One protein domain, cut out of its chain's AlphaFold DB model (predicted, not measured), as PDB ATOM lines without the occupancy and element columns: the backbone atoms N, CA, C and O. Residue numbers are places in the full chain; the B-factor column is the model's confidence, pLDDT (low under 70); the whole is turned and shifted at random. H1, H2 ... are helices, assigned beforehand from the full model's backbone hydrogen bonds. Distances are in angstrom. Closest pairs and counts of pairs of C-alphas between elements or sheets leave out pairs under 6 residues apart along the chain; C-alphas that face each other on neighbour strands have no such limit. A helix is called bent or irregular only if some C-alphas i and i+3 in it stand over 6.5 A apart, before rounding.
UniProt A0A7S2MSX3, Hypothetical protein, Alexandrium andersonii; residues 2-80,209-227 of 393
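AT A GLANCE: This is residues 2 to 80 and 209 to 227 of the 393 residues of the protein "Hypothetical protein" of Alexandrium andersonii (UniProt A0A7S2MSX3). Long helix H2 folds back into a hairpin with H3, H4 crosses H2, and short H1 packs on H4; residues 43 to 48 stick out. H2, H3 and H4 make an up-and-down bundle, each running against the one before. The 98 printed residues, with four named helices and no named strand, are all helix by class, compact (radius of gyration of the C-alphas 14.3 A) and flat, spanning 46 by 38 by 18 A.

HOW THE PARTS SIT: Find H1, residues 2 to 8; it touches H4, residues 211 to 225, closest at C-alphas 4 and 215, 5.5 A apart. H2, residues 21 to 43, touches H4 at a steep tilt of 41 degrees, closest at C-alphas 31 and 216, 4.4 A. Its hairpin partner H3, residues 54 to 70, comes closest at C-alphas 34 and 58, 4.8 A. O i to N i+4 pairs are within hydrogen-bond range throughout H3 and H4, 16 of 19 in H2, 0 of 3 in H1, where 4 of 4 O i to N i+3 pairs are.

IN THESE COORDINATES: From C-alpha 2 at (103.138, 52.868, 17.158) H1 runs 11.0 A; H2 runs 34.1 A, only just irregular, with C-alphas 39 and 42 6.7 A apart; H3 runs 21.9 A; H4 runs 21.1 A to C-alpha 225 at (94.501, 47.019, 7.003).

THE WHOLE: C-alphas 14 and 47 are farthest apart, 48.7 A. The link H1 to H2 is long. Residues 81 to 208 are cut out, leaving C-alphas 80 and 209 5.7 A apart. Look for pLDDT under 70 at residues 2 to 3, 10 to 15 and 47 to 50.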
ATOM      1  N   VAL A   2     102.250  52.280  16.129       63.38
ATOM      2  CA  VAL A   2     103.138  52.868  17.158       63.38
ATOM      3  C   VAL A   2     103.355  54.372  16.973       63.38
ATOM      4  O   VAL A   2     103.409  55.101  17.956       63.38
ATOM      5  N   SER A   3     103.374  54.855  15.726       67.69
ATOM      6  CA  SER A   3     103.440  56.290  15.440       67.69
ATOM      7  C   SER A   3     102.338  57.090  16.129       67.69
ATOM      8  O   SER A   3     102.617  58.201  16.528       67.69
ATOM      9  N   GLN A   4     101.138  56.546  16.353       76.38
ATOM     10  CA  GLN A   4     100.019  57.251  17.001       76.38
ATOM     11  C   GLN A   4     100.241  57.500  18.500       76.38
ATOM     12  O   GLN A   4      99.579  58.352  19.080       76.38
ATOM     13  N   LEU A   5     101.208  56.821  19.127       77.69
ATOM     14  CA  LEU A   5     101.539  57.028  20.539       77.69
ATOM     15  C   LEU A   5     102.213  58.380  20.803       77.69
ATOM     16  O   LEU A   5     102.257  58.809  21.951       77.69
ATOM     17  N   HIS A   6     102.685  59.083  19.764       77.19
ATOM     18  CA  HIS A   6     103.175  60.459  19.909       77.19
ATOM     19  C   HIS A   6     102.104  61.410  20.468       77.19
ATOM     20  O   HIS A   6     102.454  62.403  21.088       77.19
ATOM     21  N   LEU A   7     100.819  61.077  20.302       77.75
ATOM     22  CA  LEU A   7      99.689  61.829  20.852       77.75
ATOM     23  C   LEU A   7      99.581  61.720  22.383       77.75
ATOM     24  O   LEU A   7      98.832  62.466  22.995       77.75
ATOM     25  N   PHE A   8     100.323  60.794  22.999       78.19
ATOM     26  CA  PHE A   8     100.439  60.622  24.452       78.19
ATOM     27  C   PHE A   8     101.745  61.225  24.999       78.19
ATOM     28  O   PHE A   8     102.160  60.912  26.120       78.19
ATOM     29  N   GLN A   9     102.427  62.047  24.199       78.88
ATOM     30  CA  GLN A   9     103.648  62.747  24.581       78.88
ATOM     31  C   GLN A   9     103.401  64.258  24.563       78.88
ATOM     32  O   GLN A   9     102.867  64.791  23.596       78.88
ATOM     33  N   GLU A  10     103.829  64.942  25.620       67.88
ATOM     34  CA  GLU A  10     103.820  66.402  25.735       67.88
ATOM     35  C   GLU A  10     105.227  66.966  25.461       67.88
ATOM     36  O   GLU A  10     106.239  66.379  25.854       67.88
ATOM     37  N   GLY A  11     105.296  68.117  24.780       58.38
ATOM     38  CA  GLY A  11     106.543  68.829  24.458       58.38
ATOM     39  C   GLY A  11     106.839  68.968  22.957       58.38
ATOM     40  O   GLY A  11     106.274  68.268  22.119       58.38
ATOM     41  N   HIS A  12     107.736  69.896  22.609       49.25
ATOM     42  CA  HIS A  12     108.192  70.165  21.237       49.25
ATOM     43  C   HIS A  12     109.662  69.743  21.056       49.25
ATOM     44  O   HIS A  12     110.485  69.949  21.948       49.25
ATOM     45  N   GLY A  13     110.007  69.179  19.893       59.62
ATOM     46  CA  GLY A  13     111.384  68.779  19.567       59.62
ATOM     47  C   GLY A  13     111.893  67.592  20.397       59.62
ATOM     48  O   GLY A  13     111.187  66.592  20.535       59.62
ATOM     49  N   ASP A  14     113.106  67.708  20.946       51.09
ATOM     50  CA  ASP A  14     113.794  66.655  21.719       51.09
ATOM     51  C   ASP A  14     113.335  66.542  23.189       51.09
ATOM     52  O   ASP A  14     113.727  65.616  23.897       51.09
ATOM     53  N   HIS A  15     112.464  67.437  23.668       54.28
ATOM     54  CA  HIS A  15     111.963  67.450  25.051       54.28
ATOM     55  C   HIS A  15     110.564  66.833  25.190       54.28
ATOM     56  O   HIS A  15     109.694  67.374  25.878       54.28
ATOM     57  N   LYS A  16     110.331  65.695  24.529       70.44
ATOM     58  CA  LYS A  16     109.076  64.946  24.665       70.44
ATOM     59  C   LYS A  16     109.082  64.123  25.944       70.44
ATOM     60  O   LYS A  16     109.952  63.277  26.141       70.44
ATOM     61  N   HIS A  17     108.087  64.337  26.791       75.38
ATOM     62  CA  HIS A  17     107.837  63.511  27.963       75.38
ATOM     63  C   HIS A  17     106.460  62.864  27.854       75.38
ATOM     64  O   HIS A  17     105.548  63.396  27.229       75.38
ATOM     65  N   TRP A  18     106.317  61.672  28.423       80.31
ATOM     66  CA  TRP A  18     105.036  60.977  28.430       80.31
ATOM     67  C   TRP A  18     104.056  61.697  29.349       80.31
ATOM     68  O   TRP A  18     104.421  62.079  30.463       80.31
ATOM     69  N   VAL A  19     102.812  61.841  28.889       79.56
ATOM     70  CA  VAL A  19     101.718  62.348  29.719       79.56
ATOM     71  C   VAL A  19     101.592  61.442  30.941       79.56
ATOM     72  O   VAL A  19     101.473  60.226  30.807       79.56
ATOM     73  N   GLY A  20     101.649  62.027  32.136       80.81
ATOM     74  CA  GLY A  20     101.575  61.305  33.404       80.81
ATOM     75  C   GLY A  20     100.250  61.504  34.144       80.81
ATOM     76  O   GLY A  20      99.413  62.330  33.781       80.81
ATOM     77  N   GLY A  21     100.074  60.761  35.237       84.00
ATOM     78  CA  GLY A  21      98.988  60.982  36.195       84.00
ATOM     79  C   GLY A  21      97.591  60.604  35.688       84.00
ATOM     80  O   GLY A  21      97.422  59.677  34.898       84.00
ATOM     81  N   SER A  22      96.569  61.304  36.189       83.00
ATOM     82  CA  SER A  22      95.155  61.048  35.871       83.00
ATOM     83  C   SER A  22      94.822  61.278  34.394       83.00
ATOM     84  O   SER A  22      94.031  60.527  33.828       83.00
ATOM     85  N   LYS A  23      95.475  62.254  33.750       84.94
ATOM     86  CA  LYS A  23      95.295  62.578  32.326       84.94
ATOM     87  C   LYS A  23      95.617  61.384  31.422       84.94
ATOM     88  O   LYS A  23      94.812  61.039  30.562       84.94
ATOM     89  N   MET A  24      96.735  60.698  31.671       87.19
ATOM     90  CA  MET A  24      97.143  59.512  30.906       87.19
ATOM     91  C   MET A  24      96.092  58.400  30.963       87.19
ATOM     92  O   MET A  24      95.749  57.809  29.940       87.19
ATOM     93  N   TRP A  25      95.562  58.121  32.157       88.56
ATOM     94  CA  TRP A  25      94.539  57.093  32.339       88.56
ATOM     95  C   TRP A  25      93.241  57.440  31.612       88.56
ATOM     96  O   TRP A  25      92.677  56.569  30.956       88.56
ATOM     97  N   CYS A  26      92.801  58.701  31.663       88.50
ATOM     98  CA  CYS A  26      91.637  59.160  30.904       88.50
ATOM     99  C   CYS A  26      91.843  58.983  29.394       88.50
ATOM    100  O   CYS A  26      90.998  58.379  28.737       88.50
ATOM    101  N   MET A  27      93.000  59.391  28.862       90.31
ATOM    102  CA  MET A  27      93.325  59.207  27.442       90.31
ATOM    103  C   MET A  27      93.350  57.723  27.042       90.31
ATOM    104  O   MET A  27      92.831  57.350  25.991       90.31
ATOM    105  N   LEU A  28      93.913  56.843  27.877       90.94
ATOM    106  CA  LEU A  28      93.910  55.401  27.611       90.94
ATOM    107  C   LEU A  28      92.493  54.818  27.605       90.94
ATOM    108  O   LEU A  28      92.182  53.996  26.745       90.94
ATOM    109  N   VAL A  29      91.637  55.242  28.537       91.06
ATOM    110  CA  VAL A  29      90.235  54.805  28.593       91.06
ATOM    111  C   VAL A  29      89.484  55.243  27.339       91.06
ATOM    112  O   VAL A  29      88.808  54.416  26.732       91.06
ATOM    113  N   GLU A  30      89.634  56.494  26.907       90.75
ATOM    114  CA  GLU A  30      89.009  56.996  25.676       90.75
ATOM    115  C   GLU A  30      89.505  56.265  24.430       90.75
ATOM    116  O   GLU A  30      88.705  55.865  23.583       90.75
ATOM    117  N   MET A  31      90.815  56.027  24.337       93.62
ATOM    118  CA  MET A  31      91.414  55.262  23.246       93.62
ATOM    119  C   MET A  31      90.842  53.842  23.191       93.62
ATOM    120  O   MET A  31      90.362  53.409  22.143       93.62
ATOM    121  N   ILE A  32      90.864  53.115  24.315       94.00
ATOM    122  CA  ILE A  32      90.346  51.743  24.398       94.00
ATOM    123  C   ILE A  32      88.855  51.730  24.078       94.00
ATOM    124  O   ILE A  32      88.399  50.871  23.327       94.00
ATOM    125  N   LEU A  33      88.087  52.686  24.590       93.25
ATOM    126  CA  LEU A  33      86.668  52.769  24.303       93.25
ATOM    127  C   LEU A  33      86.401  52.999  22.812       93.25
ATOM    128  O   LEU A  33      85.563  52.304  22.241       93.25
ATOM    129  N   ALA A  34      87.116  53.925  22.172       93.19
ATOM    130  CA  ALA A  34      86.997  54.151  20.736       93.19
ATOM    131  C   ALA A  34      87.304  52.867  19.944       93.19
ATOM    132  O   ALA A  34      86.571  52.529  19.011       93.19
ATOM    133  N   MET A  35      88.319  52.098  20.363       93.75
ATOM    134  CA  MET A  35      88.636  50.790  19.779       93.75
ATOM    135  C   MET A  35      87.503  49.772  19.975       93.75
ATOM    136  O   MET A  35      87.113  49.089  19.028       93.75
ATOM    137  N   LEU A  36      86.950  49.679  21.189       93.50
ATOM    138  CA  LEU A  36      85.842  48.775  21.500       93.50
ATOM    139  C   LEU A  36      84.599  49.125  20.677       93.50
ATOM    140  O   LEU A  36      83.963  48.238  20.113       93.50
ATOM    141  N   ILE A  37      84.267  50.410  20.558       91.44
ATOM    142  CA  ILE A  37      83.133  50.865  19.750       91.44
ATOM    143  C   ILE A  37      83.343  50.481  18.283       91.44
ATOM    144  O   ILE A  37      82.462  49.869  17.680       91.44
ATOM    145  N   MET A  38      84.520  50.774  17.728       89.75
ATOM    146  CA  MET A  38      84.874  50.436  16.347       89.75
ATOM    147  C   MET A  38      84.721  48.940  16.034       89.75
ATOM    148  O   MET A  38      84.184  48.595  14.982       89.75
ATOM    149  N   GLU A  39      85.168  48.065  16.939       89.69
ATOM    150  CA  GLU A  39      85.220  46.614  16.721       89.69
ATOM    151  C   GLU A  39      83.898  45.900  17.045       89.69
ATOM    152  O   GLU A  39      83.516  44.941  16.366       89.69
ATOM    153  N   PHE A  40      83.189  46.335  18.092       88.75
ATOM    154  CA  PHE A  40      82.005  45.634  18.586       88.75
ATOM    155  C   PHE A  40      80.696  46.195  18.046       88.75
ATOM    156  O   PHE A  40      79.804  45.401  17.760       88.75
ATOM    157  N   VAL A  41      80.560  47.512  17.841       86.56
ATOM    158  CA  VAL A  41      79.289  48.105  17.380       86.56
ATOM    159  C   VAL A  41      78.794  47.524  16.050       86.56
ATOM    160  O   VAL A  41      77.610  47.187  15.988       86.56
ATOM    161  N   PRO A  42      79.643  47.283  15.027       81.06
ATOM    162  CA  PRO A  42      79.210  46.613  13.797       81.06
ATOM    163  C   PRO A  42      78.643  45.199  14.011       81.06
ATOM    164  O   PRO A  42      77.862  44.715  13.193       81.06
ATOM    165  N   LYS A  43      79.033  44.526  15.102       82.25
ATOM    166  CA  LYS A  43      78.627  43.151  15.432       82.25
ATOM    167  C   LYS A  43      77.324  43.097  16.230       82.25
ATOM    168  O   LYS A  43      76.718  42.031  16.332       82.25
ATOM    169  N   VAL A  44      76.872  44.219  16.796       82.94
ATOM    170  CA  VAL A  44      75.649  44.253  17.605       82.94
ATOM    171  C   VAL A  44      74.412  44.307  16.693       82.94
ATOM    172  O   VAL A  44      74.367  45.106  15.757       82.94
ATOM    173  N   PRO A  45      73.355  43.516  16.953       74.69
ATOM    174  CA  PRO A  45      72.162  43.462  16.103       74.69
ATOM    175  C   PRO A  45      71.229  44.690  16.211       74.69
ATOM    176  O   PRO A  45      70.050  44.597  15.866       74.69
ATOM    177  N   PHE A  46      71.709  45.857  16.657       72.75
ATOM    178  CA  PHE A  46      70.896  47.077  16.685       72.75
ATOM    179  C   PHE A  46      70.770  47.687  15.286       72.75
ATOM    180  O   PHE A  46      71.760  47.970  14.617       72.75
ATOM    181  N   LYS A  47      69.534  47.965  14.850       65.31
ATOM    182  CA  LYS A  47      69.263  48.604  13.547       65.31
ATOM    183  C   LYS A  47      69.930  49.980  13.407       65.31
ATOM    184  O   LYS A  47      70.386  50.316  12.323       65.31
ATOM    185  N   VAL A  48      70.031  50.739  14.502       61.97
ATOM    186  CA  VAL A  48      70.675  52.067  14.530       61.97
ATOM    187  C   VAL A  48      72.199  51.959  14.373       61.97
ATOM    188  O   VAL A  48      72.793  52.744  13.644       61.97
ATOM    189  N   ALA A  49      72.819  50.933  14.966       60.69
ATOM    190  CA  ALA A  49      74.253  50.651  14.831       60.69
ATOM    191  C   ALA A  49      74.659  50.247  13.402       60.69
ATOM    192  O   ALA A  49      75.807  50.428  13.019       60.69
ATOM    193  N   LYS A  50      73.717  49.729  12.602       63.00
ATOM    194  CA  LYS A  50      73.939  49.411  11.182       63.00
ATOM    195  C   LYS A  50      73.793  50.615  10.250       63.00
ATOM    196  O   LYS A  50      74.208  50.524   9.101       63.00
ATOM    197  N   LEU A  51      73.173  51.704  10.711       71.31
ATOM    198  CA  LEU A  51      72.903  52.881   9.881       71.31
ATOM    199  C   LEU A  51      74.054  53.896   9.918       71.31
ATOM    200  O   LEU A  51      74.280  54.599   8.937       71.31
ATOM    201  N   LEU A  52      74.771  53.982  11.042       79.75
ATOM    202  CA  LEU A  52      75.873  54.926  11.240       79.75
ATOM    203  C   LEU A  52      77.235  54.217  11.170       79.75
ATOM    204  O   LEU A  52      77.377  53.132  11.735       79.75
ATOM    205  N   PRO A  53      78.259  54.831  10.545       83.88
ATOM    206  CA  PRO A  53      79.626  54.319  10.598       83.88
ATOM    207  C   PRO A  53      80.118  54.170  12.044       83.88
ATOM    208  O   PRO A  53      79.951  55.079  12.862       83.88
ATOM    209  N   SER A  54      80.774  53.049  12.359       87.19
ATOM    210  CA  SER A  54      81.299  52.788  13.707       87.19
ATOM    211  C   SER A  54      82.367  53.798  14.133       87.19
ATOM    212  O   SER A  54      82.421  54.161  15.307       87.19
ATOM    213  N   SER A  55      83.146  54.325  13.185       88.62
ATOM    214  CA  SER A  55      84.109  55.403  13.428       88.62
ATOM    215  C   SER A  55      83.431  56.686  13.894       88.62
ATOM    216  O   SER A  55      83.865  57.284  14.873       88.62
ATOM    217  N   LEU A  56      82.321  57.075  13.265       89.50
ATOM    218  CA  LEU A  56      81.560  58.253  13.670       89.50
ATOM    219  C   LEU A  56      80.979  58.079  15.082       89.50
ATOM    220  O   LEU A  56      81.077  58.986  15.905       89.50
ATOM    221  N   LEU A  57      80.432  56.898  15.386       91.00
ATOM    222  CA  LEU A  57      79.920  56.582  16.723       91.00
ATOM    223  C   LEU A  57      81.022  56.592  17.788       91.00
ATOM    224  O   LEU A  57      80.777  57.074  18.895       91.00
ATOM    225  N   ALA A  58      82.223  56.107  17.466       92.19
ATOM    226  CA  ALA A  58      83.371  56.148  18.369       92.19
ATOM    227  C   ALA A  58      83.755  57.592  18.718       92.19
ATOM    228  O   ALA A  58      83.915  57.912  19.897       92.19
ATOM    229  N   ILE A  59      83.822  58.475  17.719       92.62
ATOM    230  CA  ILE A  59      84.145  59.893  17.922       92.62
ATOM    231  C   ILE A  59      83.055  60.606  18.727       92.62
ATOM    232  O   ILE A  59      83.368  61.241  19.730       92.62
ATOM    233  N   ILE A  60      81.778  60.455  18.358       92.50
ATOM    234  CA  ILE A  60      80.664  61.088  19.087       92.50
ATOM    235  C   ILE A  60      80.640  60.625  20.548       92.50
ATOM    236  O   ILE A  60      80.510  61.447  21.452       92.50
ATOM    237  N   SER A  61      80.804  59.322  20.793       92.00
ATOM    238  CA  SER A  61      80.818  58.776  22.155       92.00
ATOM    239  C   SER A  61      82.001  59.303  22.966       92.00
ATOM    240  O   SER A  61      81.839  59.614  24.143       92.00
ATOM    241  N   SER A  62      83.169  59.451  22.335       93.25
ATOM    242  CA  SER A  62      84.362  60.002  22.987       93.25
ATOM    243  C   SER A  62      84.169  61.472  23.358       93.25
ATOM    244  O   SER A  62      84.471  61.847  24.483       93.25
ATOM    245  N   ILE A  63      83.570  62.283  22.476       93.88
ATOM    246  CA  ILE A  63      83.204  63.675  22.791       93.88
ATOM    247  C   ILE A  63      82.254  63.712  23.997       93.88
ATOM    248  O   ILE A  63      82.481  64.456  24.947       93.88
ATOM    249  N   VAL A  64      81.199  62.891  24.001       93.88
ATOM    250  CA  VAL A  64      80.246  62.858  25.124       93.88
ATOM    251  C   VAL A  64      80.949  62.501  26.435       93.88
ATOM    252  O   VAL A  64      80.654  63.094  27.465       93.88
ATOM    253  N   ILE A  65      81.892  61.563  26.420       92.31
ATOM    254  CA  ILE A  65      82.597  61.129  27.631       92.31
ATOM    255  C   ILE A  65      83.577  62.183  28.132       92.31
ATOM    256  O   ILE A  65      83.570  62.469  29.332       92.31
ATOM    257  N   GLU A  66      84.347  62.806  27.242       93.44
ATOM    258  CA  GLU A  66      85.267  63.887  27.602       93.44
ATOM    259  C   GLU A  66      84.508  65.021  28.313       93.44
ATOM    260  O   GLU A  66      84.872  65.445  29.412       93.44
ATOM    261  N   PHE A  67      83.388  65.474  27.740       93.19
ATOM    262  CA  PHE A  67      82.656  66.631  28.267       93.19
ATOM    263  C   PHE A  67      81.684  66.308  29.411       93.19
ATOM    264  O   PHE A  67      81.483  67.160  30.275       93.19
ATOM    265  N   CYS A  68      81.098  65.107  29.463       93.12
ATOM    266  CA  CYS A  68      80.117  64.748  30.498       93.12
ATOM    267  C   CYS A  68      80.707  63.971  31.681       93.12
ATOM    268  O   CYS A  68      80.055  63.891  32.719       93.12
ATOM    269  N   ILE A  69      81.897  63.375  31.544       90.69
ATOM    270  CA  ILE A  69      82.502  62.532  32.588       90.69
ATOM    271  C   ILE A  69      83.900  63.032  32.946       90.69
ATOM    272  O   ILE A  69      84.138  63.374  34.102       90.69
ATOM    273  N   VAL A  70      84.813  63.115  31.975       90.44
ATOM    274  CA  VAL A  70      86.232  63.405  32.243       90.44
ATOM    275  C   VAL A  70      86.411  64.812  32.817       90.44
ATOM    276  O   VAL A  70      86.936  64.958  33.926       90.44
ATOM    277  N   ARG A  71      85.891  65.836  32.126       91.25
ATOM    278  CA  ARG A  71      85.961  67.241  32.566       91.25
ATOM    279  C   ARG A  71      85.258  67.503  33.898       91.25
ATOM    280  O   ARG A  71      85.868  68.143  34.756       91.25
ATOM    281  N   PRO A  72      84.034  66.997  34.144       91.06
ATOM    282  CA  PRO A  72      83.375  67.150  35.442       91.06
ATOM    283  C   PRO A  72      84.116  66.514  36.627       91.06
ATOM    284  O   PRO A  72      83.996  67.007  37.743       91.06
ATOM    285  N   ILE A  73      84.902  65.453  36.403       87.31
ATOM    286  CA  ILE A  73      85.724  64.806  37.445       87.31
ATOM    287  C   ILE A  73      87.049  65.572  37.681       87.31
ATOM    288  O   ILE A  73      87.837  65.223  38.558       87.31
ATOM    289  N   GLY A  74      87.287  66.666  36.947       83.06
ATOM    290  CA  GLY A  74      88.470  67.519  37.085       83.06
ATOM    291  C   GLY A  74      89.690  67.027  36.304       83.06
ATOM    292  O   GLY A  74      90.777  67.582  36.460       83.06
ATOM    293  N   ALA A  75      89.529  66.005  35.461       84.62
ATOM    294  CA  ALA A  75      90.527  65.612  34.474       84.62
ATOM    295  C   ALA A  75      90.277  66.357  33.150       84.62
ATOM    296  O   ALA A  75      89.161  66.777  32.866       84.62
ATOM    297  N   ARG A  76      91.308  66.540  32.324       85.94
ATOM    298  CA  ARG A  76      91.173  67.129  30.984       85.94
ATOM    299  C   ARG A  76      92.115  66.412  30.034       85.94
ATOM    300  O   ARG A  76      93.321  66.409  30.285       85.94
ATOM    301  N   THR A  77      91.573  65.814  28.980       87.75
ATOM    302  CA  THR A  77      92.385  65.276  27.884       87.75
ATOM    303  C   THR A  77      92.581  66.334  26.803       87.75
ATOM    304  O   THR A  77      91.871  67.346  26.763       87.75
ATOM    305  N   ASP A  78      93.583  66.123  25.952       89.69
ATOM    306  CA  ASP A  78      93.816  67.014  24.822       89.69
ATOM    307  C   ASP A  78      92.795  66.713  23.725       89.69
ATOM    308  O   ASP A  78      92.694  65.585  23.225       89.69
ATOM    309  N   VAL A  79      92.034  67.738  23.350       92.00
ATOM    310  CA  VAL A  79      91.181  67.723  22.158       92.00
ATOM    311  C   VAL A  79      91.928  68.339  20.981       92.00
ATOM    312  O   VAL A  79      92.934  69.020  21.171       92.00
ATOM    313  N   ILE A  80      91.449  68.120  19.754       89.38
ATOM    314  CA  ILE A  80      92.095  68.671  18.554       89.38
ATOM    315  C   ILE A  80      92.327  70.179  18.694       89.38
ATOM    316  O   ILE A  80      93.431  70.637  18.419       89.38
ATOM    317  N   ILE A 209      86.995  67.034  19.374       92.25
ATOM    318  CA  ILE A 209      87.339  65.614  19.280       92.25
ATOM    319  C   ILE A 209      88.546  65.318  20.186       92.25
ATOM    320  O   ILE A 209      89.603  65.917  19.974       92.25
ATOM    321  N   PRO A 210      88.448  64.379  21.147       93.00
ATOM    322  CA  PRO A 210      89.598  63.966  21.946       93.00
ATOM    323  C   PRO A 210      90.657  63.296  21.074       93.00
ATOM    324  O   PRO A 210      90.363  62.354  20.328       93.00
ATOM    325  N   VAL A 211      91.906  63.738  21.177       91.50
ATOM    326  CA  VAL A 211      93.009  63.246  20.341       91.50
ATOM    327  C   VAL A 211      93.292  61.761  20.612       91.50
ATOM    328  O   VAL A 211      93.597  60.996  19.694       91.50
ATOM    329  N   ALA A 212      93.089  61.311  21.851       91.31
ATOM    330  CA  ALA A 212      93.224  59.907  22.230       91.31
ATOM    331  C   ALA A 212      92.232  58.984  21.492       91.31
ATOM    332  O   ALA A 212      92.571  57.851  21.138       91.31
ATOM    333  N   SER A 213      91.025  59.478  21.190       92.38
ATOM    334  CA  SER A 213      90.028  58.717  20.428       92.38
ATOM    335  C   SER A 213      90.458  58.496  18.972       92.38
ATOM    336  O   SER A 213      90.297  57.393  18.444       92.38
ATOM    337  N   LEU A 214      91.099  59.494  18.347       90.69
ATOM    338  CA  LEU A 214      91.679  59.371  17.006       90.69
ATOM    339  C   LEU A 214      92.794  58.324  16.974       90.69
ATOM    340  O   LEU A 214      92.836  57.505  16.054       90.69
ATOM    341  N   ALA A 215      93.655  58.301  17.998       91.25
ATOM    342  CA  ALA A 215      94.684  57.273  18.135       91.25
ATOM    343  C   ALA A 215      94.061  55.867  18.174       91.25
ATOM    344  O   ALA A 215      94.510  54.970  17.456       91.25
ATOM    345  N   GLY A 216      92.982  55.691  18.947       91.38
ATOM    346  CA  GLY A 216      92.238  54.432  19.036       91.38
ATOM    347  C   GLY A 216      91.652  53.996  17.691       91.38
ATOM    348  O   GLY A 216      91.870  52.862  17.259       91.38
ATOM    349  N   VAL A 217      90.981  54.909  16.980       91.38
ATOM    350  CA  VAL A 217      90.451  54.652  15.627       91.38
ATOM    351  C   VAL A 217      91.575  54.236  14.675       91.38
ATOM    352  O   VAL A 217      91.450  53.226  13.982       91.38
ATOM    353  N   MET A 218      92.702  54.950  14.681       89.50
ATOM    354  CA  MET A 218      93.846  54.647  13.816       89.50
ATOM    355  C   MET A 218      94.504  53.302  14.142       89.50
ATOM    356  O   MET A 218      94.978  52.624  13.229       89.50
ATOM    357  N   ILE A 219      94.525  52.876  15.409       90.31
ATOM    358  CA  ILE A 219      95.003  51.538  15.782       90.31
ATOM    359  C   ILE A 219      94.102  50.464  15.164       90.31
ATOM    360  O   ILE A 219      94.627  49.552  14.528       90.31
ATOM    361  N   VAL A 220      92.774  50.585  15.274       89.69
ATOM    362  CA  VAL A 220      91.847  49.611  14.662       89.69
ATOM    363  C   VAL A 220      92.000  49.578  13.143       89.69
ATOM    364  O   VAL A 220      92.105  48.498  12.564       89.69
ATOM    365  N   VAL A 221      92.104  50.743  12.497       86.38
ATOM    366  CA  VAL A 221      92.331  50.827  11.045       86.38
ATOM    367  C   VAL A 221      93.610  50.091  10.645       86.38
ATOM    368  O   VAL A 221      93.602  49.341   9.671       86.38
ATOM    369  N   VAL A 222      94.701  50.234  11.405       85.88
ATOM    370  CA  VAL A 222      95.950  49.496  11.149       85.88
ATOM    371  C   VAL A 222      95.753  47.988  11.324       85.88
ATOM    372  O   VAL A 222      96.217  47.228  10.478       85.88
ATOM    373  N   LEU A 223      95.043  47.549  12.368       85.75
ATOM    374  CA  LEU A 223      94.770  46.127  12.615       85.75
ATOM    375  C   LEU A 223      93.938  45.488  11.494       85.75
ATOM    376  O   LEU A 223      94.171  44.328  11.158       85.75
ATOM    377  N   HIS A 224      92.993  46.232  10.913       83.12
ATOM    378  CA  HIS A 224      92.158  45.765   9.798       83.12
ATOM    379  C   HIS A 224      92.856  45.865   8.438       83.12
ATOM    380  O   HIS A 224      92.609  45.042   7.562       83.12
ATOM    381  N   THR A 225      93.735  46.852   8.251       82.75
ATOM    382  CA  THR A 225      94.501  47.019   7.003       82.75
ATOM    383  C   THR A 225      95.616  45.978   6.888       82.75
ATOM    384  O   THR A 225      95.995  45.574   5.788       82.75
ATOM    385  N   PHE A 226      96.153  45.520   8.021       84.06
ATOM    386  CA  PHE A 226      97.216  44.529   8.045       84.06
ATOM    387  C   PHE A 226      96.706  43.141   7.627       84.06
ATOM    388  O   PHE A 226      95.842  42.544   8.270       84.06
ATOM    389  N   LYS A 227      97.276  42.586   6.553       82.44
ATOM    390  CA  LYS A 227      96.977  41.221   6.101       82.44
ATOM    391  C   LYS A 227      97.711  40.212   6.983       82.44
ATOM    392  O   LYS A 227      98.812  39.779   6.663       82.44
TER     393      LYS A 227